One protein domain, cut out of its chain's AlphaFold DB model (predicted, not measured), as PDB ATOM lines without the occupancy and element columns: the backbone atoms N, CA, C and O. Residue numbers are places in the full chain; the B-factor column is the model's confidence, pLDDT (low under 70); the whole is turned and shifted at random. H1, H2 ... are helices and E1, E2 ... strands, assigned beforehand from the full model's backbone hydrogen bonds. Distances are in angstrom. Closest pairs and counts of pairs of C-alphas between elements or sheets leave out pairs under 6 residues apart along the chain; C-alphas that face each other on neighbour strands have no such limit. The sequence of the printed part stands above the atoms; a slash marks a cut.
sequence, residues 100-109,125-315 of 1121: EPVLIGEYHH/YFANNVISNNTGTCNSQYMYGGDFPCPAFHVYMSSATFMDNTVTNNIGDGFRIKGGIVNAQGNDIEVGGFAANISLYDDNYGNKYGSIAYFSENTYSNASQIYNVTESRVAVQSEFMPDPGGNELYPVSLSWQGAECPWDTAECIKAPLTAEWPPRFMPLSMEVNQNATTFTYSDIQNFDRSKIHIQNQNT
ATOM      1  N   GLU A 100     157.327 157.977 230.300       96.44
ATOM      2  CA  GLU A 100     156.086 157.641 229.590       96.44
ATOM      3  C   GLU A 100     154.957 157.250 230.567       96.44
ATOM      4  O   GLU A 100     155.177 156.397 231.436       96.44
ATOM      5  N   PRO A 101     153.740 157.809 230.435       96.94
ATOM      6  CA  PRO A 101     152.569 157.384 231.197       96.94
ATOM      7  C   PRO A 101     152.309 155.883 231.078       96.94
ATOM      8  O   PRO A 101     152.065 155.230 232.093       96.94
ATOM      9  N   VAL A 102     152.436 155.329 229.867       98.19
ATOM     10  CA  VAL A 102     152.356 153.891 229.598       98.19
ATOM     11  C   VAL A 102     153.510 153.472 228.687       98.19
ATOM     12  O   VAL A 102     153.588 153.899 227.535       98.19
ATOM     13  N   LEU A 103     154.376 152.595 229.194       97.75
ATOM     14  CA  LEU A 103     155.357 151.848 228.411       97.75
ATOM     15  C   LEU A 103     154.999 150.361 228.463       97.75
ATOM     16  O   LEU A 103     154.972 149.772 229.548       97.75
ATOM     17  N   ILE A 104     154.747 149.762 227.297       97.19
ATOM     18  CA  ILE A 104     154.592 148.316 227.140       97.19
ATOM     19  C   ILE A 104     155.611 147.735 226.152       97.19
ATOM     20  O   ILE A 104     155.756 148.185 225.013       97.19
ATOM     21  N   GLY A 105     156.274 146.669 226.594       94.56
ATOM     22  CA  GLY A 105     157.490 146.150 225.985       94.56
ATOM     23  C   GLY A 105     158.723 146.911 226.473       94.56
ATOM     24  O   GLY A 105     158.628 147.800 227.317       94.56
ATOM     25  N   GLU A 106     159.899 146.524 225.980       93.25
ATOM     26  CA  GLU A 106     161.169 146.990 226.546       93.25
ATOM     27  C   GLU A 106     162.194 147.372 225.471       93.25
ATOM     28  O   GLU A 106     162.854 146.525 224.857       93.25
ATOM     29  N   TYR A 107     162.333 148.678 225.240       94.44
ATOM     30  CA  TYR A 107     163.214 149.228 224.211       94.44
ATOM     31  C   TYR A 107     164.665 149.405 224.684       94.44
ATOM     32  O   TYR A 107     165.576 149.423 223.857       94.44
ATOM     33  N   HIS A 108     164.919 149.443 225.994       94.88
ATOM     34  CA  HIS A 108     166.260 149.631 226.548       94.88
ATOM     35  C   HIS A 108     167.122 148.361 226.579       94.88
ATOM     36  O   HIS A 108     168.281 148.409 226.988       94.88
ATOM     37  N   HIS A 109     166.614 147.214 226.120       92.88
ATOM     38  CA  HIS A 109     167.318 145.923 226.176       92.88
ATOM     39  C   HIS A 109     168.656 145.864 225.400       92.88
ATOM     40  O   HIS A 109     169.425 144.917 225.579       92.88
ATOM     41  N   TYR A 125     145.217 145.866 227.507       98.69
ATOM     42  CA  TYR A 125     143.913 146.446 227.203       98.69
ATOM     43  C   TYR A 125     143.741 147.696 228.066       98.69
ATOM     44  O   TYR A 125     143.664 147.584 229.287       98.69
ATOM     45  N   PHE A 126     143.749 148.878 227.456       98.69
ATOM     46  CA  PHE A 126     143.780 150.166 228.140       98.69
ATOM     47  C   PHE A 126     142.550 150.989 227.732       98.69
ATOM     48  O   PHE A 126     142.529 151.559 226.641       98.69
ATOM     49  N   ALA A 127     141.506 151.023 228.568       98.56
ATOM     50  CA  ALA A 127     140.229 151.646 228.201       98.56
ATOM     51  C   ALA A 127     139.696 152.678 229.211       98.56
ATOM     52  O   ALA A 127     139.790 152.479 230.422       98.56
ATOM     53  N   ASN A 128     139.064 153.749 228.725       98.56
ATOM     54  CA  ASN A 128     138.401 154.778 229.543       98.56
ATOM     55  C   ASN A 128     139.332 155.485 230.559       98.56
ATOM     56  O   ASN A 128     138.889 155.956 231.608       98.56
ATOM     57  N   ASN A 129     140.645 155.537 230.304       98.69
ATOM     58  CA  ASN A 129     141.611 156.166 231.210       98.69
ATOM     59  C   ASN A 129     141.859 157.638 230.849       98.69
ATOM     60  O   ASN A 129     141.775 158.045 229.692       98.69
ATOM     61  N   VAL A 130     142.279 158.421 231.841       98.69
ATOM     62  CA  VAL A 130     142.694 159.819 231.673       98.69
ATOM     63  C   VAL A 130     144.190 159.952 231.940       98.69
ATOM     64  O   VAL A 130     144.656 159.617 233.027       98.69
ATOM     65  N   ILE A 131     144.938 160.496 230.986       98.31
ATOM     66  CA  ILE A 131     146.353 160.856 231.115       98.31
ATOM     67  C   ILE A 131     146.467 162.382 231.059       98.31
ATOM     68  O   ILE A 131     145.891 163.021 230.177       98.31
ATOM     69  N   SER A 132     147.226 162.993 231.974       96.56
ATOM     70  CA  SER A 132     147.517 164.430 231.872       96.56
ATOM     71  C   SER A 132     148.914 164.845 232.330       96.56
ATOM     72  O   SER A 132     149.502 164.262 233.248       96.56
ATOM     73  N   ASN A 133     149.400 165.923 231.706       94.38
ATOM     74  CA  ASN A 133     150.661 166.606 232.002       94.38
ATOM     75  C   ASN A 133     151.894 165.698 231.856       94.38
ATOM     76  O   ASN A 133     152.734 165.627 232.759       94.38
ATOM     77  N   ASN A 134     152.022 165.016 230.718       92.69
ATOM     78  CA  ASN A 134     153.266 164.335 230.376       92.69
ATOM     79  C   ASN A 134     154.247 165.334 229.745       92.69
ATOM     80  O   ASN A 134     154.148 165.674 228.565       92.69
ATOM     81  N   THR A 135     155.199 165.801 230.554       89.56
ATOM     82  CA  THR A 135     156.282 166.713 230.147       89.56
ATOM     83  C   THR A 135     157.672 166.071 230.251       89.56
ATOM     84  O   THR A 135     158.688 166.768 230.258       89.56
ATOM     85  N   GLY A 136     157.727 164.737 230.350       90.81
ATOM     86  CA  GLY A 136     158.960 163.979 230.541       90.81
ATOM     87  C   GLY A 136     159.901 163.996 229.332       90.81
ATOM     88  O   GLY A 136     159.496 164.184 228.183       90.81
ATOM     89  N   THR A 137     161.185 163.742 229.590       95.00
ATOM     90  CA  THR A 137     162.183 163.438 228.549       95.00
ATOM     91  C   THR A 137     162.653 162.000 228.706       95.00
ATOM     92  O   THR A 137     163.162 161.599 229.758       95.00
ATOM     93  N   CYS A 138     162.475 161.225 227.649       95.75
ATOM     94  CA  CYS A 138     162.832 159.823 227.524       95.75
ATOM     95  C   CYS A 138     164.096 159.708 226.654       95.75
ATOM     96  O   CYS A 138     164.534 160.697 226.071       95.75
ATOM     97  N   ASN A 139     164.761 158.555 226.640       94.62
ATOM     98  CA  ASN A 139     166.075 158.417 226.001       94.62
ATOM     99  C   ASN A 139     166.263 156.998 225.478       94.62
ATOM    100  O   ASN A 139     165.949 156.058 226.187       94.62
ATOM    101  N   SER A 140     166.832 156.828 224.290       95.56
ATOM    102  CA  SER A 140     167.478 155.569 223.914       95.56
ATOM    103  C   SER A 140     168.531 155.866 222.873       95.56
ATOM    104  O   SER A 140     168.207 156.350 221.784       95.56
ATOM    105  N   GLN A 141     169.790 155.565 223.180       94.38
ATOM    106  CA  GLN A 141     170.868 155.786 222.228       94.38
ATOM    107  C   GLN A 141     170.826 154.750 221.101       94.38
ATOM    108  O   GLN A 141     171.160 155.092 219.966       94.38
ATOM    109  N   TYR A 142     170.410 153.514 221.401       92.44
ATOM    110  CA  TYR A 142     170.317 152.441 220.414       92.44
ATOM    111  C   TYR A 142     169.040 152.543 219.564       92.44
ATOM    112  O   TYR A 142     169.122 152.463 218.341       92.44
ATOM    113  N   MET A 143     167.860 152.721 220.173       93.25
ATOM    114  CA  MET A 143     166.580 152.610 219.447       93.25
ATOM    115  C   MET A 143     166.110 153.906 218.786       93.25
ATOM    116  O   MET A 143     165.381 153.836 217.790       93.25
ATOM    117  N   TYR A 144     166.499 155.057 219.351       94.06
ATOM    118  CA  TYR A 144     165.998 156.388 218.981       94.06
ATOM    119  C   TYR A 144     167.106 157.455 218.843       94.06
ATOM    120  O   TYR A 144     166.813 158.623 218.607       94.06
ATOM    121  N   GLY A 145     168.384 157.074 218.958       94.06
ATOM    122  CA  GLY A 145     169.539 157.948 218.714       94.06
ATOM    123  C   GLY A 145     169.873 158.980 219.804       94.06
ATOM    124  O   GLY A 145     170.855 159.706 219.634       94.06
ATOM    125  N   GLY A 146     169.128 159.041 220.912       95.75
ATOM    126  CA  GLY A 146     169.364 159.987 222.009       95.75
ATOM    127  C   GLY A 146     168.114 160.306 222.837       95.75
ATOM    128  O   GLY A 146     167.245 159.452 223.015       95.75
ATOM    129  N   ASP A 147     168.049 161.537 223.357       96.44
ATOM    130  CA  ASP A 147     166.903 162.074 224.105       96.44
ATOM    131  C   ASP A 147     165.717 162.403 223.181       96.44
ATOM    132  O   ASP A 147     165.894 162.955 222.094       96.44
ATOM    133  N   PHE A 148     164.497 162.136 223.648       96.12
ATOM    134  CA  PHE A 148     163.245 162.471 222.972       96.12
ATOM    135  C   PHE A 148     162.138 162.858 223.975       96.12
ATOM    136  O   PHE A 148     162.125 162.355 225.101       96.12
ATOM    137  N   PRO A 149     161.170 163.713 223.598       96.38
ATOM    138  CA  PRO A 149     159.975 163.952 224.410       96.38
ATOM    139  C   PRO A 149     159.191 162.649 224.612       96.38
ATOM    140  O   PRO A 149     158.917 161.944 223.639       96.38
ATOM    141  N   CYS A 150     158.856 162.301 225.858       97.19
ATOM    142  CA  CYS A 150     158.181 161.036 226.157       97.19
ATOM    143  C   CYS A 150     156.807 160.967 225.464       97.19
ATOM    144  O   CYS A 150     156.025 161.905 225.632       97.19
ATOM    145  N   PRO A 151     156.471 159.886 224.736       97.75
ATOM    146  CA  PRO A 151     155.117 159.688 224.222       97.75
ATOM    147  C   PRO A 151     154.120 159.403 225.358       97.75
ATOM    148  O   PRO A 151     154.532 158.997 226.450       97.75
ATOM    149  N   ALA A 152     152.819 159.574 225.103       97.69
ATOM    150  CA  ALA A 152     151.769 159.166 226.043       97.69
ATOM    151  C   ALA A 152     151.690 157.632 226.148       97.69
ATOM    152  O   ALA A 152     151.669 157.074 227.249       97.69
ATOM    153  N   PHE A 153     151.725 156.969 224.989       98.50
ATOM    154  CA  PHE A 153     151.726 155.520 224.832       98.50
ATOM    155  C   PHE A 153     152.962 155.072 224.050       98.50
ATOM    156  O   PHE A 153     153.146 155.455 222.894       98.50
ATOM    157  N   HIS A 154     153.799 154.234 224.660       98.19
ATOM    158  CA  HIS A 154     154.953 153.621 224.004       98.19
ATOM    159  C   HIS A 154     154.730 152.111 223.884       98.19
ATOM    160  O   HIS A 154     154.708 151.397 224.887       98.19
ATOM    161  N   VAL A 155     154.557 151.637 222.649       98.12
ATOM    162  CA  VAL A 155     154.326 150.231 222.299       98.12
ATOM    163  C   VAL A 155     155.536 149.733 221.516       98.12
ATOM    164  O   VAL A 155     155.724 150.076 220.348       98.12
ATOM    165  N   TYR A 156     156.393 148.955 222.170       96.69
ATOM    166  CA  TYR A 156     157.639 148.466 221.589       96.69
ATOM    167  C   TYR A 156     157.673 146.938 221.587       96.69
ATOM    168  O   TYR A 156     157.769 146.335 222.653       96.69
ATOM    169  N   MET A 157     157.631 146.305 220.407       95.06
ATOM    170  CA  MET A 157     157.602 144.838 220.272       95.06
ATOM    171  C   MET A 157     156.573 144.193 221.219       95.06
ATOM    172  O   MET A 157     156.893 143.305 222.010       95.06
ATOM    173  N   SER A 158     155.349 144.723 221.186       95.94
ATOM    174  CA  SER A 158     154.248 144.422 222.104       95.94
ATOM    175  C   SER A 158     152.890 144.749 221.474       95.94
ATOM    176  O   SER A 158     152.820 145.391 220.423       95.94
ATOM    177  N   SER A 159     151.810 144.286 222.104       97.81
ATOM    178  CA  SER A 159     150.436 144.450 221.624       97.81
ATOM    179  C   SER A 159     149.624 145.362 222.553       97.81
ATOM    180  O   SER A 159     149.679 145.209 223.772       97.81
ATOM    181  N   ALA A 160     148.828 146.288 222.023       98.19
ATOM    182  CA  ALA A 160     148.022 147.190 222.849       98.19
ATOM    183  C   ALA A 160     146.655 147.531 222.238       98.19
ATOM    184  O   ALA A 160     146.551 147.854 221.059       98.19
ATOM    185  N   THR A 161     145.609 147.507 223.062       98.69
ATOM    186  CA  THR A 161     144.305 148.105 222.748       98.69
ATOM    187  C   THR A 161     144.157 149.399 223.540       98.69
ATOM    188  O   THR A 161     144.330 149.373 224.757       98.69
ATOM    189  N   PHE A 162     143.790 150.493 222.879       98.69
ATOM    190  CA  PHE A 162     143.486 151.788 223.482       98.69
ATOM    191  C   PHE A 162     142.060 152.192 223.100       98.69
ATOM    192  O   PHE A 162     141.807 152.475 221.934       98.69
ATOM    193  N   MET A 163     141.127 152.191 224.051       98.25
ATOM    194  CA  MET A 163     139.719 152.546 223.811       98.25
ATOM    195  C   MET A 163     139.270 153.713 224.692       98.25
ATOM    196  O   MET A 163     139.494 153.683 225.901       98.25
ATOM    197  N   ASP A 164     138.636 154.731 224.114       98.44
ATOM    198  CA  ASP A 164     137.964 155.818 224.852       98.44
ATOM    199  C   ASP A 164     138.857 156.568 225.868       98.44
ATOM    200  O   ASP A 164     138.390 157.043 226.907       98.44
ATOM    201  N   ASN A 165     140.173 156.639 225.637       98.69
ATOM    202  CA  ASN A 165     141.092 157.314 226.558       98.69
ATOM    203  C   ASN A 165     141.206 158.809 226.238       98.69
ATOM    204  O   ASN A 165     141.175 159.209 225.078       98.69
ATOM    205  N   THR A 166     141.434 159.630 227.263       98.75
ATOM    206  CA  THR A 166     141.693 161.071 227.112       98.75
ATOM    207  C   THR A 166     143.136 161.398 227.497       98.75
ATOM    208  O   THR A 166     143.550 161.128 228.626       98.75
ATOM    209  N   VAL A 167     143.896 162.026 226.601       98.56
ATOM    210  CA  VAL A 167     145.268 162.505 226.834       98.56
ATOM    211  C   VAL A 167     145.296 164.028 226.721       98.56
ATOM    212  O   VAL A 167     144.894 164.579 225.703       98.56
ATOM    213  N   THR A 168     145.802 164.711 227.755       98.00
ATOM    214  CA  THR A 168     145.917 166.185 227.798       98.00
ATOM    215  C   THR A 168     147.315 166.658 228.195       98.00
ATOM    216  O   THR A 168     147.995 166.033 229.015       98.00
ATOM    217  N   ASN A 169     147.757 167.794 227.649       95.31
ATOM    218  CA  ASN A 169     149.083 168.382 227.879       95.31
ATOM    219  C   ASN A 169     150.252 167.378 227.707       95.31
ATOM    220  O   ASN A 169     151.162 167.334 228.545       95.31
ATOM    221  N   ASN A 170     150.235 166.543 226.661       96.25
ATOM    222  CA  ASN A 170     151.344 165.644 226.325       96.25
ATOM    223  C   ASN A 170     152.312 166.328 225.348       96.25
ATOM    224  O   ASN A 170     151.902 166.737 224.269       96.25
ATOM    225  N   ILE A 171     153.600 166.451 225.684       94.44
ATOM    226  CA  ILE A 171     154.555 167.180 224.816       94.44
ATOM    227  C   ILE A 171     155.204 166.323 223.720       94.44
ATOM    228  O   ILE A 171     155.810 166.880 222.808       94.44
ATOM    229  N   GLY A 172     155.141 164.994 223.835       95.56
ATOM    230  CA  GLY A 172     155.690 164.059 222.852       95.56
ATOM    231  C   GLY A 172     154.634 163.531 221.892       95.56
ATOM    232  O   GLY A 172     153.603 164.172 221.682       95.56
ATOM    233  N   ASP A 173     154.892 162.352 221.328       97.94
ATOM    234  CA  ASP A 173     153.922 161.676 220.464       97.94
ATOM    235  C   ASP A 173     152.716 161.172 221.285       97.94
ATOM    236  O   ASP A 173     152.829 160.944 222.495       97.94
ATOM    237  N   GLY A 174     151.566 160.965 220.646       97.69
ATOM    238  CA  GLY A 174     150.437 160.258 221.259       97.69
ATOM    239  C   GLY A 174     150.761 158.777 221.384       97.69
ATOM    240  O   GLY A 174     151.049 158.276 222.473       97.69
ATOM    241  N   PHE A 175     150.801 158.110 220.237       98.62
ATOM    242  CA  PHE A 175     151.215 156.724 220.087       98.62
ATOM    243  C   PHE A 175     152.605 156.658 219.451       98.62
ATOM    244  O   PHE A 175     152.812 157.141 218.339       98.62
ATOM    245  N   ARG A 176     153.561 156.014 220.124       98.38
ATOM    246  CA  ARG A 176     154.840 155.615 219.526       98.38
ATOM    247  C   ARG A 176     154.906 154.100 219.446       98.38
ATOM    248  O   ARG A 176     154.959 153.429 220.477       98.38
ATOM    249  N   ILE A 177     154.897 153.583 218.225       98.44
ATOM    250  CA  ILE A 177     154.744 152.165 217.909       98.44
ATOM    251  C   ILE A 177     155.977 151.712 217.120       98.44
ATOM    252  O   ILE A 177     156.292 152.269 216.066       98.44
ATOM    253  N   LYS A 178     156.700 150.715 217.638       96.81
ATOM    254  CA  LYS A 178     157.908 150.179 216.993       96.81
ATOM    255  C   LYS A 178     157.934 148.654 217.047       96.81
ATOM    256  O   LYS A 178     158.103 148.073 218.119       96.81
ATOM    257  N   GLY A 179     157.712 148.023 215.893       95.38
ATOM    258  CA  GLY A 179     157.412 146.589 215.783       95.38
ATOM    259  C   GLY A 179     156.213 146.160 216.641       95.38
ATOM    260  O   GLY A 179     156.205 145.057 217.176       95.38
ATOM    261  N   GLY A 180     155.252 147.061 216.863       96.31
ATOM    262  CA  GLY A 180     154.121 146.859 217.771       96.31
ATOM    263  C   GLY A 180     152.818 146.553 217.037       96.31
ATOM    264  O   GLY A 180     152.687 146.827 215.844       96.31
ATOM    265  N   ILE A 181     151.840 146.009 217.759       98.00
ATOM    266  CA  ILE A 181     150.501 145.720 217.231       98.00
ATOM    267  C   ILE A 181     149.477 146.533 218.023       98.00
ATOM    268  O   ILE A 181     149.396 146.382 219.240       98.00
ATOM    269  N   VAL A 182     148.713 147.415 217.374       98.38
ATOM    270  CA  VAL A 182     147.843 148.380 218.073       98.38
ATOM    271  C   VAL A 182     146.422 148.418 217.519       98.38
ATOM    272  O   VAL A 182     146.218 148.492 216.313       98.38
ATOM    273  N   ASN A 183     145.447 148.428 218.428       98.06
ATOM    274  CA  ASN A 183     144.043 148.734 218.167       98.06
ATOM    275  C   ASN A 183     143.665 150.005 218.944       98.06
ATOM    276  O   ASN A 183     143.537 149.931 220.164       98.06
ATOM    277  N   ALA A 184     143.524 151.157 218.292       98.44
ATOM    278  CA  ALA A 184     143.218 152.432 218.940       98.44
ATOM    279  C   ALA A 184     141.869 152.981 218.453       98.44
ATOM    280  O   ALA A 184     141.737 153.356 217.290       98.44
ATOM    281  N   GLN A 185     140.863 153.027 219.328       97.69
ATOM    282  CA  GLN A 185     139.507 153.455 218.977       97.69
ATOM    283  C   GLN A 185     138.964 154.525 219.937       97.69
ATOM    284  O   GLN A 185     139.161 154.415 221.148       97.69
ATOM    285  N   GLY A 186     138.292 155.555 219.418       97.94
ATOM    286  CA  GLY A 186     137.550 156.543 220.222       97.94
ATOM    287  C   GLY A 186     138.386 157.414 221.176       97.94
ATOM    288  O   GLY A 186     137.838 158.009 222.102       97.94
ATOM    289  N   ASN A 187     139.715 157.472 221.026       98.62
ATOM    290  CA  ASN A 187     140.578 158.205 221.959       98.62
ATOM    291  C   ASN A 187     140.650 159.704 221.614       98.62
ATOM    292  O   ASN A 187     140.818 160.057 220.450       98.62
ATOM    293  N   ASP A 188     140.641 160.572 222.629       98.56
ATOM    294  CA  ASP A 188     140.868 162.018 222.486       98.56
ATOM    295  C   ASP A 188     142.290 162.389 222.929       98.56
ATOM    296  O   ASP A 188     142.671 162.202 224.088       98.56
ATOM    297  N   ILE A 189     143.106 162.863 221.986       97.94
ATOM    298  CA  ILE A 189     144.568 162.864 222.073       97.94
ATOM    299  C   ILE A 189     145.130 164.267 221.772       97.94
ATOM    300  O   ILE A 189     145.342 164.651 220.618       97.94
ATOM    301  N   GLU A 190     145.425 165.039 222.822       97.38
ATOM    302  CA  GLU A 190     146.176 166.302 222.733       97.38
ATOM    303  C   GLU A 190     147.684 166.054 222.889       97.38
ATOM    304  O   GLU A 190     148.147 165.613 223.947       97.38
ATOM    305  N   VAL A 191     148.465 166.370 221.850       95.25
ATOM    306  CA  VAL A 191     149.901 166.046 221.768       95.25
ATOM    307  C   VAL A 191     150.732 167.181 221.163       95.25
ATOM    308  O   VAL A 191     150.213 168.009 220.425       95.25
ATOM    309  N   GLY A 192     152.032 167.225 221.467       91.56
ATOM    310  CA  GLY A 192     152.989 168.191 220.902       91.56
ATOM    311  C   GLY A 192     153.932 167.620 219.833       91.56
ATOM    312  O   GLY A 192     154.586 168.391 219.131       91.56
ATOM    313  N   GLY A 193     154.022 166.291 219.731       94.12
ATOM    314  CA  GLY A 193     154.724 165.562 218.674       94.12
ATOM    315  C   GLY A 193     153.757 165.009 217.626       94.12
ATOM    316  O   GLY A 193     152.752 165.644 217.298       94.12
ATOM    317  N   PHE A 194     154.042 163.811 217.119       96.94
ATOM    318  CA  PHE A 194     153.148 163.123 216.184       96.94
ATOM    319  C   PHE A 194     151.929 162.536 216.904       96.94
ATOM    320  O   PHE A 194     152.040 162.095 218.048       96.94
ATOM    321  N   ALA A 195     150.769 162.459 216.248       97.19
ATOM    322  CA  ALA A 195     149.640 161.731 216.832       97.19
ATOM    323  C   ALA A 195     149.954 160.229 216.933       97.19
ATOM    324  O   ALA A 195     149.871 159.653 218.019       97.19
ATOM    325  N   ALA A 196     150.424 159.636 215.834       98.31
ATOM    326  CA  ALA A 196     150.938 158.278 215.761       98.31
ATOM    327  C   ALA A 196     152.243 158.214 214.945       98.31
ATOM    328  O   ALA A 196     152.303 158.583 213.771       98.31
ATOM    329  N   ASN A 197     153.295 157.708 215.585       98.06
ATOM    330  CA  ASN A 197     154.622 157.478 215.021       98.06
ATOM    331  C   ASN A 197     154.865 155.965 214.964       98.06
ATOM    332  O   ASN A 197     155.005 155.323 216.008       98.06
ATOM    333  N   ILE A 198     154.836 155.398 213.758       98.56
ATOM    334  CA  ILE A 198     154.668 153.966 213.501       98.56
ATOM    335  C   ILE A 198     155.836 153.471 212.651       98.56
ATOM    336  O   ILE A 198     156.045 153.921 211.528       98.56
ATOM    337  N   SER A 199     156.618 152.535 213.183       96.56
ATOM    338  CA  SER A 199     157.852 152.070 212.542       96.56
ATOM    339  C   SER A 199     158.086 150.572 212.721       96.56
ATOM    340  O   SER A 199     157.573 149.959 213.662       96.56
ATOM    341  N   LEU A 200     158.902 149.971 211.855       95.00
ATOM    342  CA  LEU A 200     159.420 148.626 212.097       95.00
ATOM    343  C   LEU A 200     160.386 148.572 213.296       95.00
ATOM    344  O   LEU A 200     161.035 149.560 213.656       95.00
ATOM    345  N   TYR A 201     160.597 147.369 213.825       94.12
ATOM    346  CA  TYR A 201     161.819 147.019 214.547       94.12
ATOM    347  C   TYR A 201     162.726 146.131 213.684       94.12
ATOM    348  O   TYR A 201     162.304 145.077 213.218       94.12
ATOM    349  N   ASP A 202     163.983 146.542 213.520       91.81
ATOM    350  CA  ASP A 202     165.041 145.763 212.871       91.81
ATOM    351  C   ASP A 202     166.003 145.210 213.935       91.81
ATOM    352  O   ASP A 202     166.630 145.966 214.691       91.81
ATOM    353  N   ASP A 203     166.141 143.884 214.013       87.81
ATOM    354  CA  ASP A 203     167.061 143.249 214.957       87.81
ATOM    355  C   ASP A 203     168.548 143.399 214.581       87.81
ATOM    356  O   ASP A 203     169.399 143.263 215.470       87.81
ATOM    357  N   ASN A 204     168.826 143.789 213.327       87.00
ATOM    358  CA  ASN A 204     170.112 143.879 212.623       87.00
ATOM    359  C   ASN A 204     170.787 142.512 212.354       87.00
ATOM    360  O   ASN A 204     172.000 142.434 212.144       87.00
ATOM    361  N   TYR A 205     170.002 141.431 212.349       86.19
ATOM    362  CA  TYR A 205     170.420 140.045 212.104       86.19
ATOM    363  C   TYR A 205     169.533 139.311 211.074       86.19
ATOM    364  O   TYR A 205     169.604 138.085 210.965       86.19
ATOM    365  N   GLY A 206     168.739 140.046 210.286       82.44
ATOM    366  CA  GLY A 206     167.868 139.500 209.236       82.44
ATOM    367  C   GLY A 206     166.410 139.286 209.660       82.44
ATOM    368  O   GLY A 206     165.685 138.511 209.022       82.44
ATOM    369  N   ASN A 207     165.960 139.941 210.737       88.94
ATOM    370  CA  ASN A 207     164.546 140.019 211.091       88.94
ATOM    371  C   ASN A 207     164.089 141.474 211.234       88.94
ATOM    372  O   ASN A 207     164.349 142.137 212.241       88.94
ATOM    373  N   LYS A 208     163.322 141.916 210.236       92.56
ATOM    374  CA  LYS A 208     162.510 143.127 210.275       92.56
ATOM    375  C   LYS A 208     161.076 142.786 210.681       92.56
ATOM    376  O   LYS A 208     160.446 141.918 210.077       92.56
ATOM    377  N   TYR A 209     160.566 143.466 211.702       94.25
ATOM    378  CA  TYR A 209     159.218 143.297 212.242       94.25
ATOM    379  C   TYR A 209     158.424 144.589 212.058       94.25
ATOM    380  O   TYR A 209     158.668 145.566 212.768       94.25
ATOM    381  N   GLY A 210     157.501 144.606 211.102       95.31
ATOM    382  CA  GLY A 210     156.685 145.784 210.798       95.31
ATOM    383  C   GLY A 210     155.588 145.967 211.835       95.31
ATOM    384  O   GLY A 210     155.080 144.983 212.369       95.31
ATOM    385  N   SER A 211     155.210 147.206 212.139       97.56
ATOM    386  CA  SER A 211     154.061 147.425 213.023       97.56
ATOM    387  C   SER A 211     152.748 147.128 212.289       97.56
ATOM    388  O   SER A 211     152.657 147.297 211.072       97.56
ATOM    389  N   ILE A 212     151.726 146.704 213.032       97.88
ATOM    390  CA  ILE A 212     150.356 146.514 212.531       97.88
ATOM    391  C   ILE A 212     149.443 147.393 213.382       97.88
ATOM    392  O   ILE A 212     149.340 147.168 214.586       97.88
ATOM    393  N   ALA A 213     148.784 148.388 212.800       97.81
ATOM    394  CA  ALA A 213     147.956 149.312 213.569       97.81
ATOM    395  C   ALA A 213     146.585 149.557 212.934       97.81
ATOM    396  O   ALA A 213     146.459 149.691 211.720       97.81
ATOM    397  N   TYR A 214     145.565 149.627 213.779       97.94
ATOM    398  CA  TYR A 214     144.200 149.966 213.414       97.94
ATOM    399  C   TYR A 214     143.739 151.168 214.240       97.94
ATOM    400  O   TYR A 214     143.856 151.142 215.469       97.94
ATOM    401  N   PHE A 215     143.216 152.189 213.566       98.38
ATOM    402  CA  PHE A 215     142.721 153.428 214.157       98.38
ATOM    403  C   PHE A 215     141.281 153.699 213.703       98.38
ATOM    404  O   PHE A 215     140.975 153.600 212.515       98.38
ATOM    405  N   SER A 216     140.384 154.023 214.636       97.56
ATOM    406  CA  SER A 216     138.990 154.363 214.328       97.56
ATOM    407  C   SER A 216     138.464 155.420 215.292       97.56
ATOM    408  O   SER A 216     138.660 155.297 216.497       97.56
ATOM    409  N   GLU A 217     137.750 156.430 214.797       97.06
ATOM    410  CA  GLU A 217     137.045 157.424 215.633       97.06
ATOM    411  C   GLU A 217     137.925 158.206 216.645       97.06
ATOM    412  O   GLU A 217     137.401 158.818 217.576       97.06
ATOM    413  N   ASN A 218     139.259 158.224 216.502       98.06
ATOM    414  CA  ASN A 218     140.122 159.020 217.380       98.06
ATOM    415  C   ASN A 218     140.076 160.513 217.005       98.06
ATOM    416  O   ASN A 218     139.965 160.884 215.832       98.06
ATOM    417  N   THR A 219     140.222 161.388 218.003       97.69
ATOM    418  CA  THR A 219     140.351 162.838 217.820       97.69
ATOM    419  C   THR A 219     141.736 163.318 218.226       97.69
ATOM    420  O   THR A 219     142.240 162.995 219.299       97.69
ATOM    421  N   TYR A 220     142.358 164.128 217.369       96.81
ATOM    422  CA  TYR A 220     143.717 164.626 217.573       96.81
ATOM    423  C   TYR A 220     143.750 166.149 217.667       96.81
ATOM    424  O   TYR A 220     143.107 166.851 216.883       96.81
ATOM    425  N   SER A 221     144.544 166.679 218.597       95.69
ATOM    426  CA  SER A 221     144.779 168.120 218.724       95.69
ATOM    427  C   SER A 221     146.246 168.446 219.017       95.69
ATOM    428  O   SER A 221     146.978 167.641 219.589       95.69
ATOM    429  N   ASN A 222     146.682 169.630 218.572       94.19
ATOM    430  CA  ASN A 222     148.046 170.176 218.683       94.19
ATOM    431  C   ASN A 222     149.195 169.379 218.013       94.19
ATOM    432  O   ASN A 222     150.312 169.899 217.945       94.19
ATOM    433  N   ALA A 223     148.923 168.195 217.453       94.38
ATOM    434  CA  ALA A 223     149.899 167.350 216.764       94.38
ATOM    435  C   ALA A 223     150.643 168.067 215.619       94.38
ATOM    436  O   ALA A 223     150.057 168.842 214.859       94.38
ATOM    437  N   SER A 224     151.936 167.768 215.452       94.25
ATOM    438  CA  SER A 224     152.723 168.260 214.312       94.25
ATOM    439  C   SER A 224     152.292 167.591 213.005       94.25
ATOM    440  O   SER A 224     152.060 168.261 212.007       94.25
ATOM    441  N   GLN A 225     152.123 166.277 213.024       95.38
ATOM    442  CA  GLN A 225     151.607 165.460 211.928       95.38
ATOM    443  C   GLN A 225     150.867 164.274 212.545       95.38
ATOM    444  O   GLN A 225     151.161 163.879 213.677       95.38
ATOM    445  N   ILE A 226     149.864 163.747 211.845       97.06
ATOM    446  CA  ILE A 226     148.956 162.758 212.419       97.06
ATOM    447  C   ILE A 226     149.576 161.369 212.307       97.06
ATOM    448  O   ILE A 226     149.968 160.804 213.324       97.06
ATOM    449  N   TYR A 227     149.769 160.865 211.089       98.12
ATOM    450  CA  TYR A 227     150.353 159.543 210.860       98.12
ATOM    451  C   TYR A 227     151.728 159.662 210.200       98.12
ATOM    452  O   TYR A 227     151.842 160.119 209.063       98.12
ATOM    453  N   ASN A 228     152.773 159.221 210.897       97.25
ATOM    454  CA  ASN A 228     154.097 159.000 210.321       97.25
ATOM    455  C   ASN A 228     154.371 157.492 210.326       97.25
ATOM    456  O   ASN A 228     154.445 156.892 211.400       97.25
ATOM    457  N   VAL A 229     154.441 156.870 209.146       98.25
ATOM    458  CA  VAL A 229     154.455 155.406 208.994       98.25
ATOM    459  C   VAL A 229     155.654 154.957 208.167       98.25
ATOM    460  O   VAL A 229     155.886 155.441 207.061       98.25
ATOM    461  N   THR A 230     156.418 153.998 208.688       96.38
ATOM    462  CA  THR A 230     157.553 153.385 207.985       96.38
ATOM    463  C   THR A 230     157.529 151.869 208.140       96.38
ATOM    464  O   THR A 230     157.502 151.363 209.263       96.38
ATOM    465  N   GLU A 231     157.587 151.148 207.019       95.06
ATOM    466  CA  GLU A 231     157.743 149.688 206.949       95.06
ATOM    467  C   GLU A 231     156.723 148.964 207.861       95.06
ATOM    468  O   GLU A 231     157.075 148.217 208.773       95.06
ATOM    469  N   SER A 232     155.435 149.301 207.701       96.44
ATOM    470  CA  SER A 232     154.329 148.901 208.593       96.44
ATOM    471  C   SER A 232     152.973 148.876 207.864       96.44
ATOM    472  O   SER A 232     152.807 149.549 206.849       96.44
ATOM    473  N   ARG A 233     151.991 148.138 208.406       96.06
ATOM    474  CA  ARG A 233     150.596 148.076 207.925       96.06
ATOM    475  C   ARG A 233     149.692 148.898 208.844       96.06
ATOM    476  O   ARG A 233     149.624 148.616 210.040       96.06
ATOM    477  N   VAL A 234     148.985 149.882 208.299       97.75
ATOM    478  CA  VAL A 234     148.096 150.774 209.058       97.75
ATOM    479  C   VAL A 234     146.745 150.887 208.360       97.75
ATOM    480  O   VAL A 234     146.706 151.123 207.159       97.75
ATOM    481  N   ALA A 235     145.653 150.755 209.114       97.50
ATOM    482  CA  ALA A 235     144.297 151.057 208.659       97.50
ATOM    483  C   ALA A 235     143.663 152.141 209.548       97.50
ATOM    484  O   ALA A 235     143.797 152.074 210.773       97.50
ATOM    485  N   VAL A 236     142.997 153.131 208.946       97.94
ATOM    486  CA  VAL A 236     142.421 154.306 209.631       97.94
ATOM    487  C   VAL A 236     141.008 154.594 209.118       97.94
ATOM    488  O   VAL A 236     140.815 154.667 207.906       97.94
ATOM    489  N   GLN A 237     140.019 154.814 209.991       96.94
ATOM    490  CA  GLN A 237     138.651 155.101 209.532       96.94
ATOM    491  C   GLN A 237     137.824 156.030 210.426       96.94
ATOM    492  O   GLN A 237     138.012 156.068 211.640       96.94
ATOM    493  N   SER A 238     136.853 156.729 209.828       96.69
ATOM    494  CA  SER A 238     135.857 157.548 210.548       96.69
ATOM    495  C   SER A 238     136.472 158.565 211.526       96.69
ATOM    496  O   SER A 238     135.928 158.851 212.592       96.69
ATOM    497  N   GLU A 239     137.631 159.122 211.166       95.56
ATOM    498  CA  GLU A 239     138.347 160.143 211.937       95.56
ATOM    499  C   GLU A 239     138.223 161.527 211.295       95.56
ATOM    500  O   GLU A 239     138.031 161.671 210.086       95.56
ATOM    501  N   PHE A 240     138.411 162.578 212.092       94.62
ATOM    502  CA  PHE A 240     138.718 163.902 211.559       94.62
ATOM    503  C   PHE A 240     140.234 164.074 211.476       94.62
ATOM    504  O   PHE A 240     140.917 163.900 212.480       94.62
ATOM    505  N   MET A 241     140.751 164.469 210.310       95.44
ATOM    506  CA  MET A 241     142.172 164.737 210.087       95.44
ATOM    507  C   MET A 241     142.472 166.239 210.265       95.44
ATOM    508  O   MET A 241     142.106 167.039 209.396       95.44
ATOM    509  N   PRO A 242     143.136 166.676 211.354       93.94
ATOM    510  CA  PRO A 242     143.580 168.060 211.488       93.94
ATOM    511  C   PRO A 242     144.626 168.424 210.431       93.94
ATOM    512  O   PRO A 242     145.383 167.576 209.958       93.94
ATOM    513  N   ASP A 243     144.707 169.710 210.092       90.75
ATOM    514  CA  ASP A 243     145.819 170.212 209.286       90.75
ATOM    515  C   ASP A 243     147.125 170.201 210.120       90.75
ATOM    516  O   ASP A 243     147.082 170.478 211.323       90.75
ATOM    517  N   PRO A 244     148.283 169.881 209.511       89.81
ATOM    518  CA  PRO A 244     149.541 169.675 210.228       89.81
ATOM    519  C   PRO A 244     150.117 170.960 210.846       89.81
ATOM    520  O   PRO A 244     149.938 172.075 210.346       89.81
ATOM    521  N   GLY A 245     150.849 170.783 211.945       88.06
ATOM    522  CA  GLY A 245     151.590 171.812 212.675       88.06
ATOM    523  C   GLY A 245     153.110 171.604 212.618       88.06
ATOM    524  O   GLY A 245     153.642 170.873 211.796       88.06
ATOM    525  N   GLY A 246     153.865 172.260 213.505       80.56
ATOM    526  CA  GLY A 246     155.287 171.929 213.728       80.56
ATOM    527  C   GLY A 246     156.272 172.155 212.560       80.56
ATOM    528  O   GLY A 246     157.439 171.800 212.701       80.56
ATOM    529  N   ASN A 247     155.846 172.813 211.472       85.81
ATOM    530  CA  ASN A 247     156.498 172.907 210.147       85.81
ATOM    531  C   ASN A 247     156.324 171.680 209.227       85.81
ATOM    532  O   ASN A 247     156.896 171.681 208.137       85.81
ATOM    533  N   GLU A 248     155.525 170.687 209.612       90.38
ATOM    534  CA  GLU A 248     155.107 169.621 208.700       90.38
ATOM    535  C   GLU A 248     154.105 170.162 207.671       90.38
ATOM    536  O   GLU A 248     153.295 171.044 207.967       90.38
ATOM    537  N   LEU A 249     154.179 169.658 206.437       90.81
ATOM    538  CA  LEU A 249     153.323 170.101 205.325       90.81
ATOM    539  C   LEU A 249     152.135 169.170 205.064       90.81
ATOM    540  O   LEU A 249     151.139 169.603 204.488       90.81
ATOM    541  N   TYR A 250     152.234 167.915 205.503       95.00
ATOM    542  CA  TYR A 250     151.253 166.862 205.243       95.00
ATOM    543  C   TYR A 250     150.856 166.177 206.558       95.00
ATOM    544  O   TYR A 250     151.739 165.895 207.375       95.00
ATOM    545  N   PRO A 251     149.557 165.905 206.795       96.12
ATOM    546  CA  PRO A 251     149.100 165.202 207.992       96.12
ATOM    547  C   PRO A 251     149.444 163.706 207.980       96.12
ATOM    548  O   PRO A 251     149.465 163.098 209.050       96.12
ATOM    549  N   VAL A 252     149.747 163.125 206.813       97.81
ATOM    550  CA  VAL A 252     150.204 161.736 206.668       97.81
ATOM    551  C   VAL A 252     151.516 161.696 205.883       97.81
ATOM    552  O   VAL A 252     151.614 162.284 204.806       97.81
ATOM    553  N   SER A 253     152.513 160.987 206.413       97.12
ATOM    554  CA  SER A 253     153.798 160.725 205.758       97.12
ATOM    555  C   SER A 253     154.118 159.233 205.811       97.12
ATOM    556  O   SER A 253     154.108 158.634 206.886       97.12
ATOM    557  N   LEU A 254     154.428 158.644 204.657       97.75
ATOM    558  CA  LEU A 254     154.707 157.217 204.479       97.75
ATOM    559  C   LEU A 254     156.129 157.027 203.926       97.75
ATOM    560  O   LEU A 254     156.553 157.820 203.082       97.75
ATOM    561  N   SER A 255     156.871 156.002 204.366       95.50
ATOM    562  CA  SER A 255     158.186 155.675 203.782       95.50
ATOM    563  C   SER A 255     158.566 154.193 203.786       95.50
ATOM    564  O   SER A 255     158.053 153.419 204.593       95.50
ATOM    565  N   TRP A 256     159.485 153.809 202.895       92.62
ATOM    566  CA  TRP A 256     160.046 152.463 202.745       92.62
ATOM    567  C   TRP A 256     161.562 152.519 202.488       92.62
ATOM    568  O   TRP A 256     162.043 152.877 201.414       92.62
ATOM    569  N   GLN A 257     162.355 152.185 203.500       88.38
ATOM    570  CA  GLN A 257     163.795 152.451 203.501       88.38
ATOM    571  C   GLN A 257     164.621 151.235 203.054       88.38
ATOM    572  O   GLN A 257     165.785 151.402 202.678       88.38
ATOM    573  N   GLY A 258     164.021 150.043 203.055       82.94
ATOM    574  CA  GLY A 258     164.635 148.774 202.675       82.94
ATOM    575  C   GLY A 258     164.714 148.460 201.177       82.94
ATOM    576  O   GLY A 258     164.223 149.201 200.323       82.94
ATOM    577  N   ALA A 259     165.338 147.330 200.844       84.69
ATOM    578  CA  ALA A 259     165.317 146.762 199.488       84.69
ATOM    579  C   ALA A 259     164.173 145.740 199.320       84.69
ATOM    580  O   ALA A 259     163.605 145.271 200.300       84.69
ATOM    581  N   GLU A 260     163.830 145.379 198.081       80.88
ATOM    582  CA  GLU A 260     162.739 144.428 197.816       80.88
ATOM    583  C   GLU A 260     163.107 142.967 198.137       80.88
ATOM    584  O   GLU A 260     164.085 142.407 197.631       80.88
ATOM    585  N   CYS A 261     162.231 142.300 198.883       79.56
ATOM    586  CA  CYS A 261     162.089 140.849 198.923       79.56
ATOM    587  C   CYS A 261     161.571 140.344 197.551       79.56
ATOM    588  O   CYS A 261     160.745 141.016 196.934       79.56
ATOM    589  N   PRO A 262     161.987 139.174 197.030       83.00
ATOM    590  CA  PRO A 262     162.936 138.219 197.593       83.00
ATOM    591  C   PRO A 262     164.400 138.498 197.203       83.00
ATOM    592  O   PRO A 262     165.254 137.641 197.434       83.00
ATOM    593  N   TRP A 263     164.707 139.645 196.581       84.38
ATOM    594  CA  TRP A 263     166.065 139.969 196.122       84.38
ATOM    595  C   TRP A 263     167.034 140.188 197.288       84.38
ATOM    596  O   TRP A 263     168.181 139.745 197.201       84.38
ATOM    597  N   ASP A 264     166.557 140.775 198.389       85.06
ATOM    598  CA  ASP A 264     167.175 140.630 199.707       85.06
ATOM    599  C   ASP A 264     166.179 140.020 200.705       85.06
ATOM    600  O   ASP A 264     165.112 140.566 200.978       85.06
ATOM    601  N   THR A 265     166.530 138.857 201.259       84.50
ATOM    602  CA  THR A 265     165.668 138.139 202.215       84.50
ATOM    603  C   THR A 265     165.789 138.641 203.653       84.50
ATOM    604  O   THR A 265     164.951 138.295 204.487       84.50
ATOM    605  N   ALA A 266     166.805 139.455 203.958       84.06
ATOM    606  CA  ALA A 266     166.930 140.130 205.250       84.06
ATOM    607  C   ALA A 266     165.969 141.325 205.373       84.06
ATOM    608  O   ALA A 266     165.620 141.713 206.487       84.06
ATOM    609  N   GLU A 267     165.525 141.864 204.235       86.88
ATOM    610  CA  GLU A 267     164.671 143.048 204.143       86.88
ATOM    611  C   GLU A 267     163.167 142.725 204.207       86.88
ATOM    612  O   GLU A 267     162.371 143.602 204.535       86.88
ATOM    613  N   CYS A 268     162.766 141.466 203.966       89.62
ATOM    614  CA  CYS A 268     161.364 141.041 204.014       89.62
ATOM    615  C   CYS A 268     160.754 141.290 205.407       89.62
ATOM    616  O   CYS A 268     161.170 140.675 206.401       89.62
ATOM    617  N   ILE A 269     159.721 142.129 205.471       92.12
ATOM    618  CA  ILE A 269     159.029 142.441 206.723       92.12
ATOM    619  C   ILE A 269     158.185 141.252 207.186       92.12
ATOM    620  O   ILE A 269     157.491 140.599 206.406       92.12
ATOM    621  N   LYS A 270     158.230 140.984 208.490       92.75
ATOM    622  CA  LYS A 270     157.480 139.927 209.174       92.75
ATOM    623  C   LYS A 270     156.481 140.558 210.144       92.75
ATOM    624  O   LYS A 270     156.730 141.640 210.680       92.75
ATOM    625  N   ALA A 271     155.372 139.870 210.414       92.62
ATOM    626  CA  ALA A 271     154.502 140.239 211.529       92.62
ATOM    627  C   ALA A 271     155.294 140.142 212.855       92.62
ATOM    628  O   ALA A 271     156.124 139.233 212.991       92.62
ATOM    629  N   PRO A 272     155.083 141.043 213.834       90.56
ATOM    630  CA  PRO A 272     155.781 140.982 215.114       90.56
ATOM    631  C   PRO A 272     155.535 139.659 215.836       90.56
ATOM    632  O   PRO A 272     154.438 139.108 215.779       90.56
ATOM    633  N   LEU A 273     156.514 139.190 216.615       84.38
ATOM    634  CA  LEU A 273     156.359 137.987 217.455       84.38
ATOM    635  C   LEU A 273     155.184 138.094 218.448       84.38
ATOM    636  O   LEU A 273     154.692 137.091 218.959       84.38
ATOM    637  N   THR A 274     154.706 139.308 218.718       85.56
ATOM    638  CA  THR A 274     153.571 139.568 219.610       85.56
ATOM    639  C   THR A 274     152.212 139.349 218.948       85.56
ATOM    640  O   THR A 274     151.198 139.407 219.638       85.56
ATOM    641  N   ALA A 275     152.191 138.982 217.661       90.12
ATOM    642  CA  ALA A 275     151.029 138.433 216.962       90.12
ATOM    643  C   ALA A 275     150.448 137.181 217.643       90.12
ATOM    644  O   ALA A 275     149.268 136.896 217.467       90.12
ATOM    645  N   GLU A 276     151.233 136.460 218.459       90.25
ATOM    646  CA  GLU A 276     150.713 135.387 219.321       90.25
ATOM    647  C   GLU A 276     149.646 135.891 220.308       90.25
ATOM    648  O   GLU A 276     148.679 135.185 220.588       90.25
ATOM    649  N   TRP A 277     149.815 137.108 220.841       92.31
ATOM    650  CA  TRP A 277     148.898 137.773 221.772       92.31
ATOM    651  C   TRP A 277     148.414 139.093 221.147       92.31
ATOM    652  O   TRP A 277     148.873 140.168 221.548       92.31
ATOM    653  N   PRO A 278     147.498 139.047 220.163       93.50
ATOM    654  CA  PRO A 278     147.007 140.246 219.495       93.50
ATOM    655  C   PRO A 278     146.233 141.146 220.475       93.50
ATOM    656  O   PRO A 278     145.706 140.646 221.486       93.50
ATOM    657  N   PRO A 279     146.127 142.461 220.192       95.69
ATOM    658  CA  PRO A 279     145.263 143.368 220.941       95.69
ATOM    659  C   PRO A 279     143.843 142.806 221.067       95.69
ATOM    660  O   PRO A 279     143.337 142.131 220.167       95.69
ATOM    661  N   ARG A 280     143.171 143.090 222.185       93.12
ATOM    662  CA  ARG A 280     141.749 142.746 222.307       93.12
ATOM    663  C   ARG A 280     140.953 143.531 221.264       93.12
ATOM    664  O   ARG A 280     141.253 144.700 220.998       93.12
ATOM    665  N   PHE A 281     139.956 142.862 220.688       91.06
ATOM    666  CA  PHE A 281     139.073 143.399 219.648       91.06
ATOM    667  C   PHE A 281     139.794 143.874 218.372       91.06
ATOM    668  O   PHE A 281     139.226 144.652 217.614       91.06
ATOM    669  N   MET A 282     141.036 143.428 218.128       94.38
ATOM    670  CA  MET A 282     141.780 143.756 216.909       94.38
ATOM    671  C   MET A 282     141.019 143.255 215.668       94.38
ATOM    672  O   MET A 282     140.802 142.048 215.577       94.38
ATOM    673  N   PRO A 283     140.634 144.127 214.716       93.50
ATOM    674  CA  PRO A 283     139.957 143.689 213.497       93.50
ATOM    675  C   PRO A 283     140.922 143.092 212.467       93.50
ATOM    676  O   PRO A 283     140.578 142.114 211.806       93.50
ATOM    677  N   LEU A 284     142.114 143.680 212.294       94.44
ATOM    678  CA  LEU A 284     143.066 143.258 211.260       94.44
ATOM    679  C   LEU A 284     143.602 141.846 211.524       94.44
ATOM    680  O   LEU A 284     143.906 141.473 212.660       94.44
ATOM    681  N   SER A 285     143.819 141.095 210.446       92.25
ATOM    682  CA  SER A 285     144.652 139.894 210.466       92.25
ATOM    683  C   SER A 285     146.090 140.216 210.895       92.25
ATOM    684  O   SER A 285     146.606 141.310 210.653       92.25
ATOM    685  N   MET A 286     146.767 139.248 211.518       93.06
ATOM    686  CA  MET A 286     148.155 139.388 211.986       93.06
ATOM    687  C   MET A 286     149.172 139.182 210.856       93.06
ATOM    688  O   MET A 286     150.101 138.386 210.960       93.06
ATOM    689  N   GLU A 287     148.972 139.913 209.763       88.75
ATOM    690  CA  GLU A 287     149.763 139.838 208.540       88.75
ATOM    691  C   GLU A 287     150.199 141.229 208.071       88.75
ATOM    692  O   GLU A 287     149.519 142.229 208.306       88.75
ATOM    693  N   VAL A 288     151.326 141.273 207.363       89.94
ATOM    694  CA  VAL A 288     151.916 142.465 206.736       89.94
ATOM    695  C   VAL A 288     152.198 142.170 205.263       89.94
ATOM    696  O   VAL A 288     152.382 141.008 204.890       89.94
ATOM    697  N   ASN A 289     152.254 143.198 204.417       88.75
ATOM    698  CA  ASN A 289     152.928 143.059 203.129       88.75
ATOM    699  C   ASN A 289     154.447 142.991 203.394       88.75
ATOM    700  O   ASN A 289     154.975 143.781 204.173       88.75
ATOM    701  N   GLN A 290     155.148 142.029 202.790       89.44
ATOM    702  CA  GLN A 290     156.587 141.832 203.016       89.44
ATOM    703  C   GLN A 290     157.447 142.951 202.412       89.44
ATOM    704  O   GLN A 290     158.598 143.089 202.823       89.44
ATOM    705  N   ASN A 291     156.886 143.711 201.462       88.88
ATOM    706  CA  ASN A 291     157.566 144.696 200.614       88.88
ATOM    707  C   ASN A 291     156.956 146.104 200.634       88.88
ATOM    708  O   ASN A 291     157.414 146.947 199.869       88.88
ATOM    709  N   ALA A 292     155.925 146.360 201.447       91.00
ATOM    710  CA  ALA A 292     155.243 147.649 201.427       91.00
ATOM    711  C   ALA A 292     154.946 148.212 202.819       91.00
ATOM    712  O   ALA A 292     154.590 147.495 203.758       91.00
ATOM    713  N   THR A 293     155.018 149.536 202.903       95.44
ATOM    714  CA  THR A 293     154.280 150.336 203.874       95.44
ATOM    715  C   THR A 293     152.865 150.516 203.347       95.44
ATOM    716  O   THR A 293     152.667 151.216 202.356       95.44
ATOM    717  N   THR A 294     151.890 149.897 204.005       94.69
ATOM    718  CA  THR A 294     150.480 149.938 203.595       94.69
ATOM    719  C   THR A 294     149.712 150.924 204.469       94.69
ATOM    720  O   THR A 294     149.747 150.807 205.698       94.69
ATOM    721  N   PHE A 295     149.000 151.868 203.848       96.88
ATOM    722  CA  PHE A 295     148.102 152.805 204.526       96.88
ATOM    723  C   PHE A 295     146.691 152.730 203.930       96.88
ATOM    724  O   PHE A 295     146.411 153.326 202.887       96.88
ATOM    725  N   THR A 296     145.808 151.999 204.608       96.69
ATOM    726  CA  THR A 296     144.395 151.828 204.255       96.69
ATOM    727  C   THR A 296     143.535 152.887 204.936       96.69
ATOM    728  O   THR A 296     143.682 153.104 206.141       96.69
ATOM    729  N   TYR A 297     142.612 153.533 204.217       97.25
ATOM    730  CA  TYR A 297     141.728 154.524 204.838       97.25
ATOM    731  C   TYR A 297     140.322 154.646 204.228       97.25
ATOM    732  O   TYR A 297     140.151 154.535 203.016       97.25
ATOM    733  N   SER A 298     139.316 154.939 205.065       96.75
ATOM    734  CA  SER A 298     137.951 155.292 204.632       96.75
ATOM    735  C   SER A 298     137.264 156.287 205.578       96.75
ATOM    736  O   SER A 298     137.682 156.458 206.719       96.75
ATOM    737  N   ASP A 299     136.227 156.984 205.097       95.62
ATOM    738  CA  ASP A 299     135.386 157.903 205.896       95.62
ATOM    739  C   ASP A 299     136.156 158.975 206.713       95.62
ATOM    740  O   ASP A 299     135.701 159.462 207.746       95.62
ATOM    741  N   ILE A 300     137.352 159.376 206.261       96.38
ATOM    742  CA  ILE A 300     138.157 160.392 206.955       96.38
ATOM    743  C   ILE A 300     137.732 161.802 206.527       96.38
ATOM    744  O   ILE A 300     137.787 162.174 205.353       96.38
ATOM    745  N   GLN A 301     137.371 162.634 207.499       96.06
ATOM    746  CA  GLN A 301     136.999 164.030 207.282       96.06
ATOM    747  C   GLN A 301     138.239 164.929 207.141       96.06
ATOM    748  O   GLN A 301     139.234 164.754 207.842       96.06
ATOM    749  N   ASN A 302     138.163 165.942 206.265       95.31
ATOM    750  CA  ASN A 302     139.278 166.844 205.914       95.31
ATOM    751  C   ASN A 302     140.517 166.119 205.328       95.31
ATOM    752  O   ASN A 302     141.649 166.582 205.489       95.31
ATOM    753  N   PHE A 303     140.318 165.006 204.619       95.88
ATOM    754  CA  PHE A 303     141.401 164.196 204.064       95.88
ATOM    755  C   PHE A 303     141.104 163.684 202.648       95.88
ATOM    756  O   PHE A 303     139.965 163.380 202.311       95.88
ATOM    757  N   ASP A 304     142.155 163.592 201.836       93.31
ATOM    758  CA  ASP A 304     142.189 162.951 200.521       93.31
ATOM    759  C   ASP A 304     143.644 162.544 200.203       93.31
ATOM    760  O   ASP A 304     144.568 162.911 200.939       93.31
ATOM    761  N   ARG A 305     143.870 161.806 199.105       92.62
ATOM    762  CA  ARG A 305     145.207 161.293 198.738       92.62
ATOM    763  C   ARG A 305     146.269 162.381 198.557       92.62
ATOM    764  O   ARG A 305     147.440 162.110 198.795       92.62
ATOM    765  N   SER A 306     145.899 163.616 198.203       93.44
ATOM    766  CA  SER A 306     146.859 164.722 198.058       93.44
ATOM    767  C   SER A 306     147.424 165.218 199.396       93.44
ATOM    768  O   SER A 306     148.428 165.931 199.417       93.44
ATOM    769  N   LYS A 307     146.813 164.816 200.522       95.62
ATOM    770  CA  LYS A 307     147.326 165.037 201.882       95.62
ATOM    771  C   LYS A 307     148.240 163.905 202.392       95.62
ATOM    772  O   LYS A 307     148.696 163.985 203.534       95.62
ATOM    773  N   ILE A 308     148.530 162.887 201.576       96.69
ATOM    774  CA  ILE A 308     149.507 161.826 201.869       96.69
ATOM    775  C   ILE A 308     150.819 162.157 201.171       96.69
ATOM    776  O   ILE A 308     150.831 162.388 199.968       96.69
ATOM    777  N   HIS A 309     151.927 162.138 201.907       96.44
ATOM    778  CA  HIS A 309     153.260 162.351 201.351       96.44
ATOM    779  C   HIS A 309     154.090 161.069 201.379       96.44
ATOM    780  O   HIS A 309     154.274 160.461 202.434       96.44
ATOM    781  N   ILE A 310     154.610 160.673 200.220       95.81
ATOM    782  CA  ILE A 310     155.387 159.447 200.031       95.81
ATOM    783  C   ILE A 310     156.872 159.813 199.962       95.81
ATOM    784  O   ILE A 310     157.360 160.369 198.979       95.81
ATOM    785  N   GLN A 311     157.620 159.525 201.024       87.50
ATOM    786  CA  GLN A 311     159.063 159.768 201.097       87.50
ATOM    787  C   GLN A 311     159.823 158.460 200.969       87.50
ATOM    788  O   GLN A 311     159.418 157.486 201.578       87.50
ATOM    789  N   ASN A 312     160.967 158.458 200.272       81.44
ATOM    790  CA  ASN A 312     161.882 157.310 200.195       81.44
ATOM    791  C   ASN A 312     161.128 155.982 199.994       81.44
ATOM    792  O   ASN A 312     160.955 155.250 200.955       81.44
ATOM    793  N   GLN A 313     160.637 155.698 198.787       82.62
ATOM    794  CA  GLN A 313     159.926 154.437 198.516       82.62
ATOM    795  C   GLN A 313     160.831 153.315 197.976       82.62
ATOM    796  O   GLN A 313     160.448 152.153 198.005       82.62
ATOM    797  N   ASN A 314     162.040 153.654 197.503       83.81
ATOM    798  CA  ASN A 314     163.032 152.810 196.806       83.81
ATOM    799  C   ASN A 314     162.557 152.105 195.518       83.81
ATOM    800  O   ASN A 314     163.314 152.087 194.545       83.81
ATOM    801  N   THR A 315     161.321 151.616 195.463       85.50
ATOM    802  CA  THR A 315     160.592 151.149 194.274       85.50
ATOM    803  C   THR A 315     159.149 151.665 194.326       85.50
ATOM    804  O   THR A 315     158.714 152.158 195.365       85.50
TER     805      THR A 315
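This is residues 100 to 109 and 125 to 315 of the 1121 residues of the protein "Right-handed parallel beta-helix repeat-containing protein" of Candidatus Poseidoniaceae archaeon (UniProt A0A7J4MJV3). The chain is wound in stacked turns, a solenoid whose walls are three parallel sheets: E1 E6 E9 E12 E15 E17 E19 and E2 E7 E10 E13 E16 E18 stand face to face, and E3 E8 E11 E14 makes a shorter side wall that meets the second sheet at a corner. The hairpin E4 and E5 lies beside the end of the stack that holds E1, the small helix H1 only grazes the second sheet, and long loops without named elements link the later turns. The printed part has 201 residues, with nineteen named strands and one named helix in the order E1 to E17, H1, E18, E19. The class is mostly strand, though under half of the residues are in named elements. The whole is compact, with a radius of gyration of the C-alphas of 15.7 A, and spans 45 by 39 by 34 A.

The largest sheet runs, strand beside strand, E1, residues 102 to 104, E6, 153 to 156, E9, 175 to 178, E12, 196 to 199, E15, 227 to 230, E17, 252 to 255, and E19, 308 to 311. Its neighbours are parallel; for instance, E9 and E12 stand at 2 degrees, with N 177 and O 197 within hydrogen-bond range at 2.8 A. From edge strand E1 to edge strand E19 the strands' lines turn by 53 degrees. The second sheet runs E2, residues 125 to 127, E7, 159 to 163, E10, 181 to 185, E13, 212 to 216, E16, 233 to 237, and E18, 293 to 298, also parallel. Its E10 and E13 stand at 1 degree, with N 184 and O 214 at 2.8 A. These two sheets form a sandwich, two sheets face to face, 9.9 A centre to centre where they face each other, with best planes 14 degrees apart. The closest C-alphas of E17 and E18 are those of Ser 255 and Thr 293, 6.6 A apart. The third sheet runs E3, residues 130 to 132, E8, 166 to 170, E11, 188 to 191, and E14, 219 to 221, again parallel. In E8 and E11, at 9 degrees, N 167 and O 188 are 2.8 A apart. E2 runs on into E3 across a break of 2 residues at 81 degrees, and E13 into E14 likewise at 94 degrees. E4, residues 137 to 140, and E5, residues 146 to 149, form an antiparallel hairpin at 146 degrees, with N 138 and O 148 at 2.8 A. H1, residues 273 to 276, only grazes the second sheet; the closest C-alphas of E7 and H1 are those of Ser 159 and Thr 274, 6.1 A apart. H1 is too short for an O i to N i+4 pair, and its one O i to N i+3 pair is not within range.

E1 begins at C-alpha 102, (152.356, 153.891, 229.598), and E19 ends at C-alpha 311, (159.063, 159.768, 201.097). E18, the longest strand by residues, begins at C-alpha 293, (154.280, 150.336, 203.874), and measures 17.1 A. E16 measures 14.0 A, E13 13.9 A, and E7 and E10 13.6 A each.

The two C-alphas farthest apart, those of Asn 133 and Trp 263, are 47.3 A apart. Residues 110 to 124 are not printed, and C-alphas 109 and 125 are 23.4 A apart across this cut. The long links are E12 to E13, E16 to E17, E17 to H1 and H1 to E18. In the first, residues 201 to 202 pair antiparallel with 208 to 209, which pair parallel with 269 to 270. The mean pLDDT of the printed part is 94.2, and no printed residue is under 70.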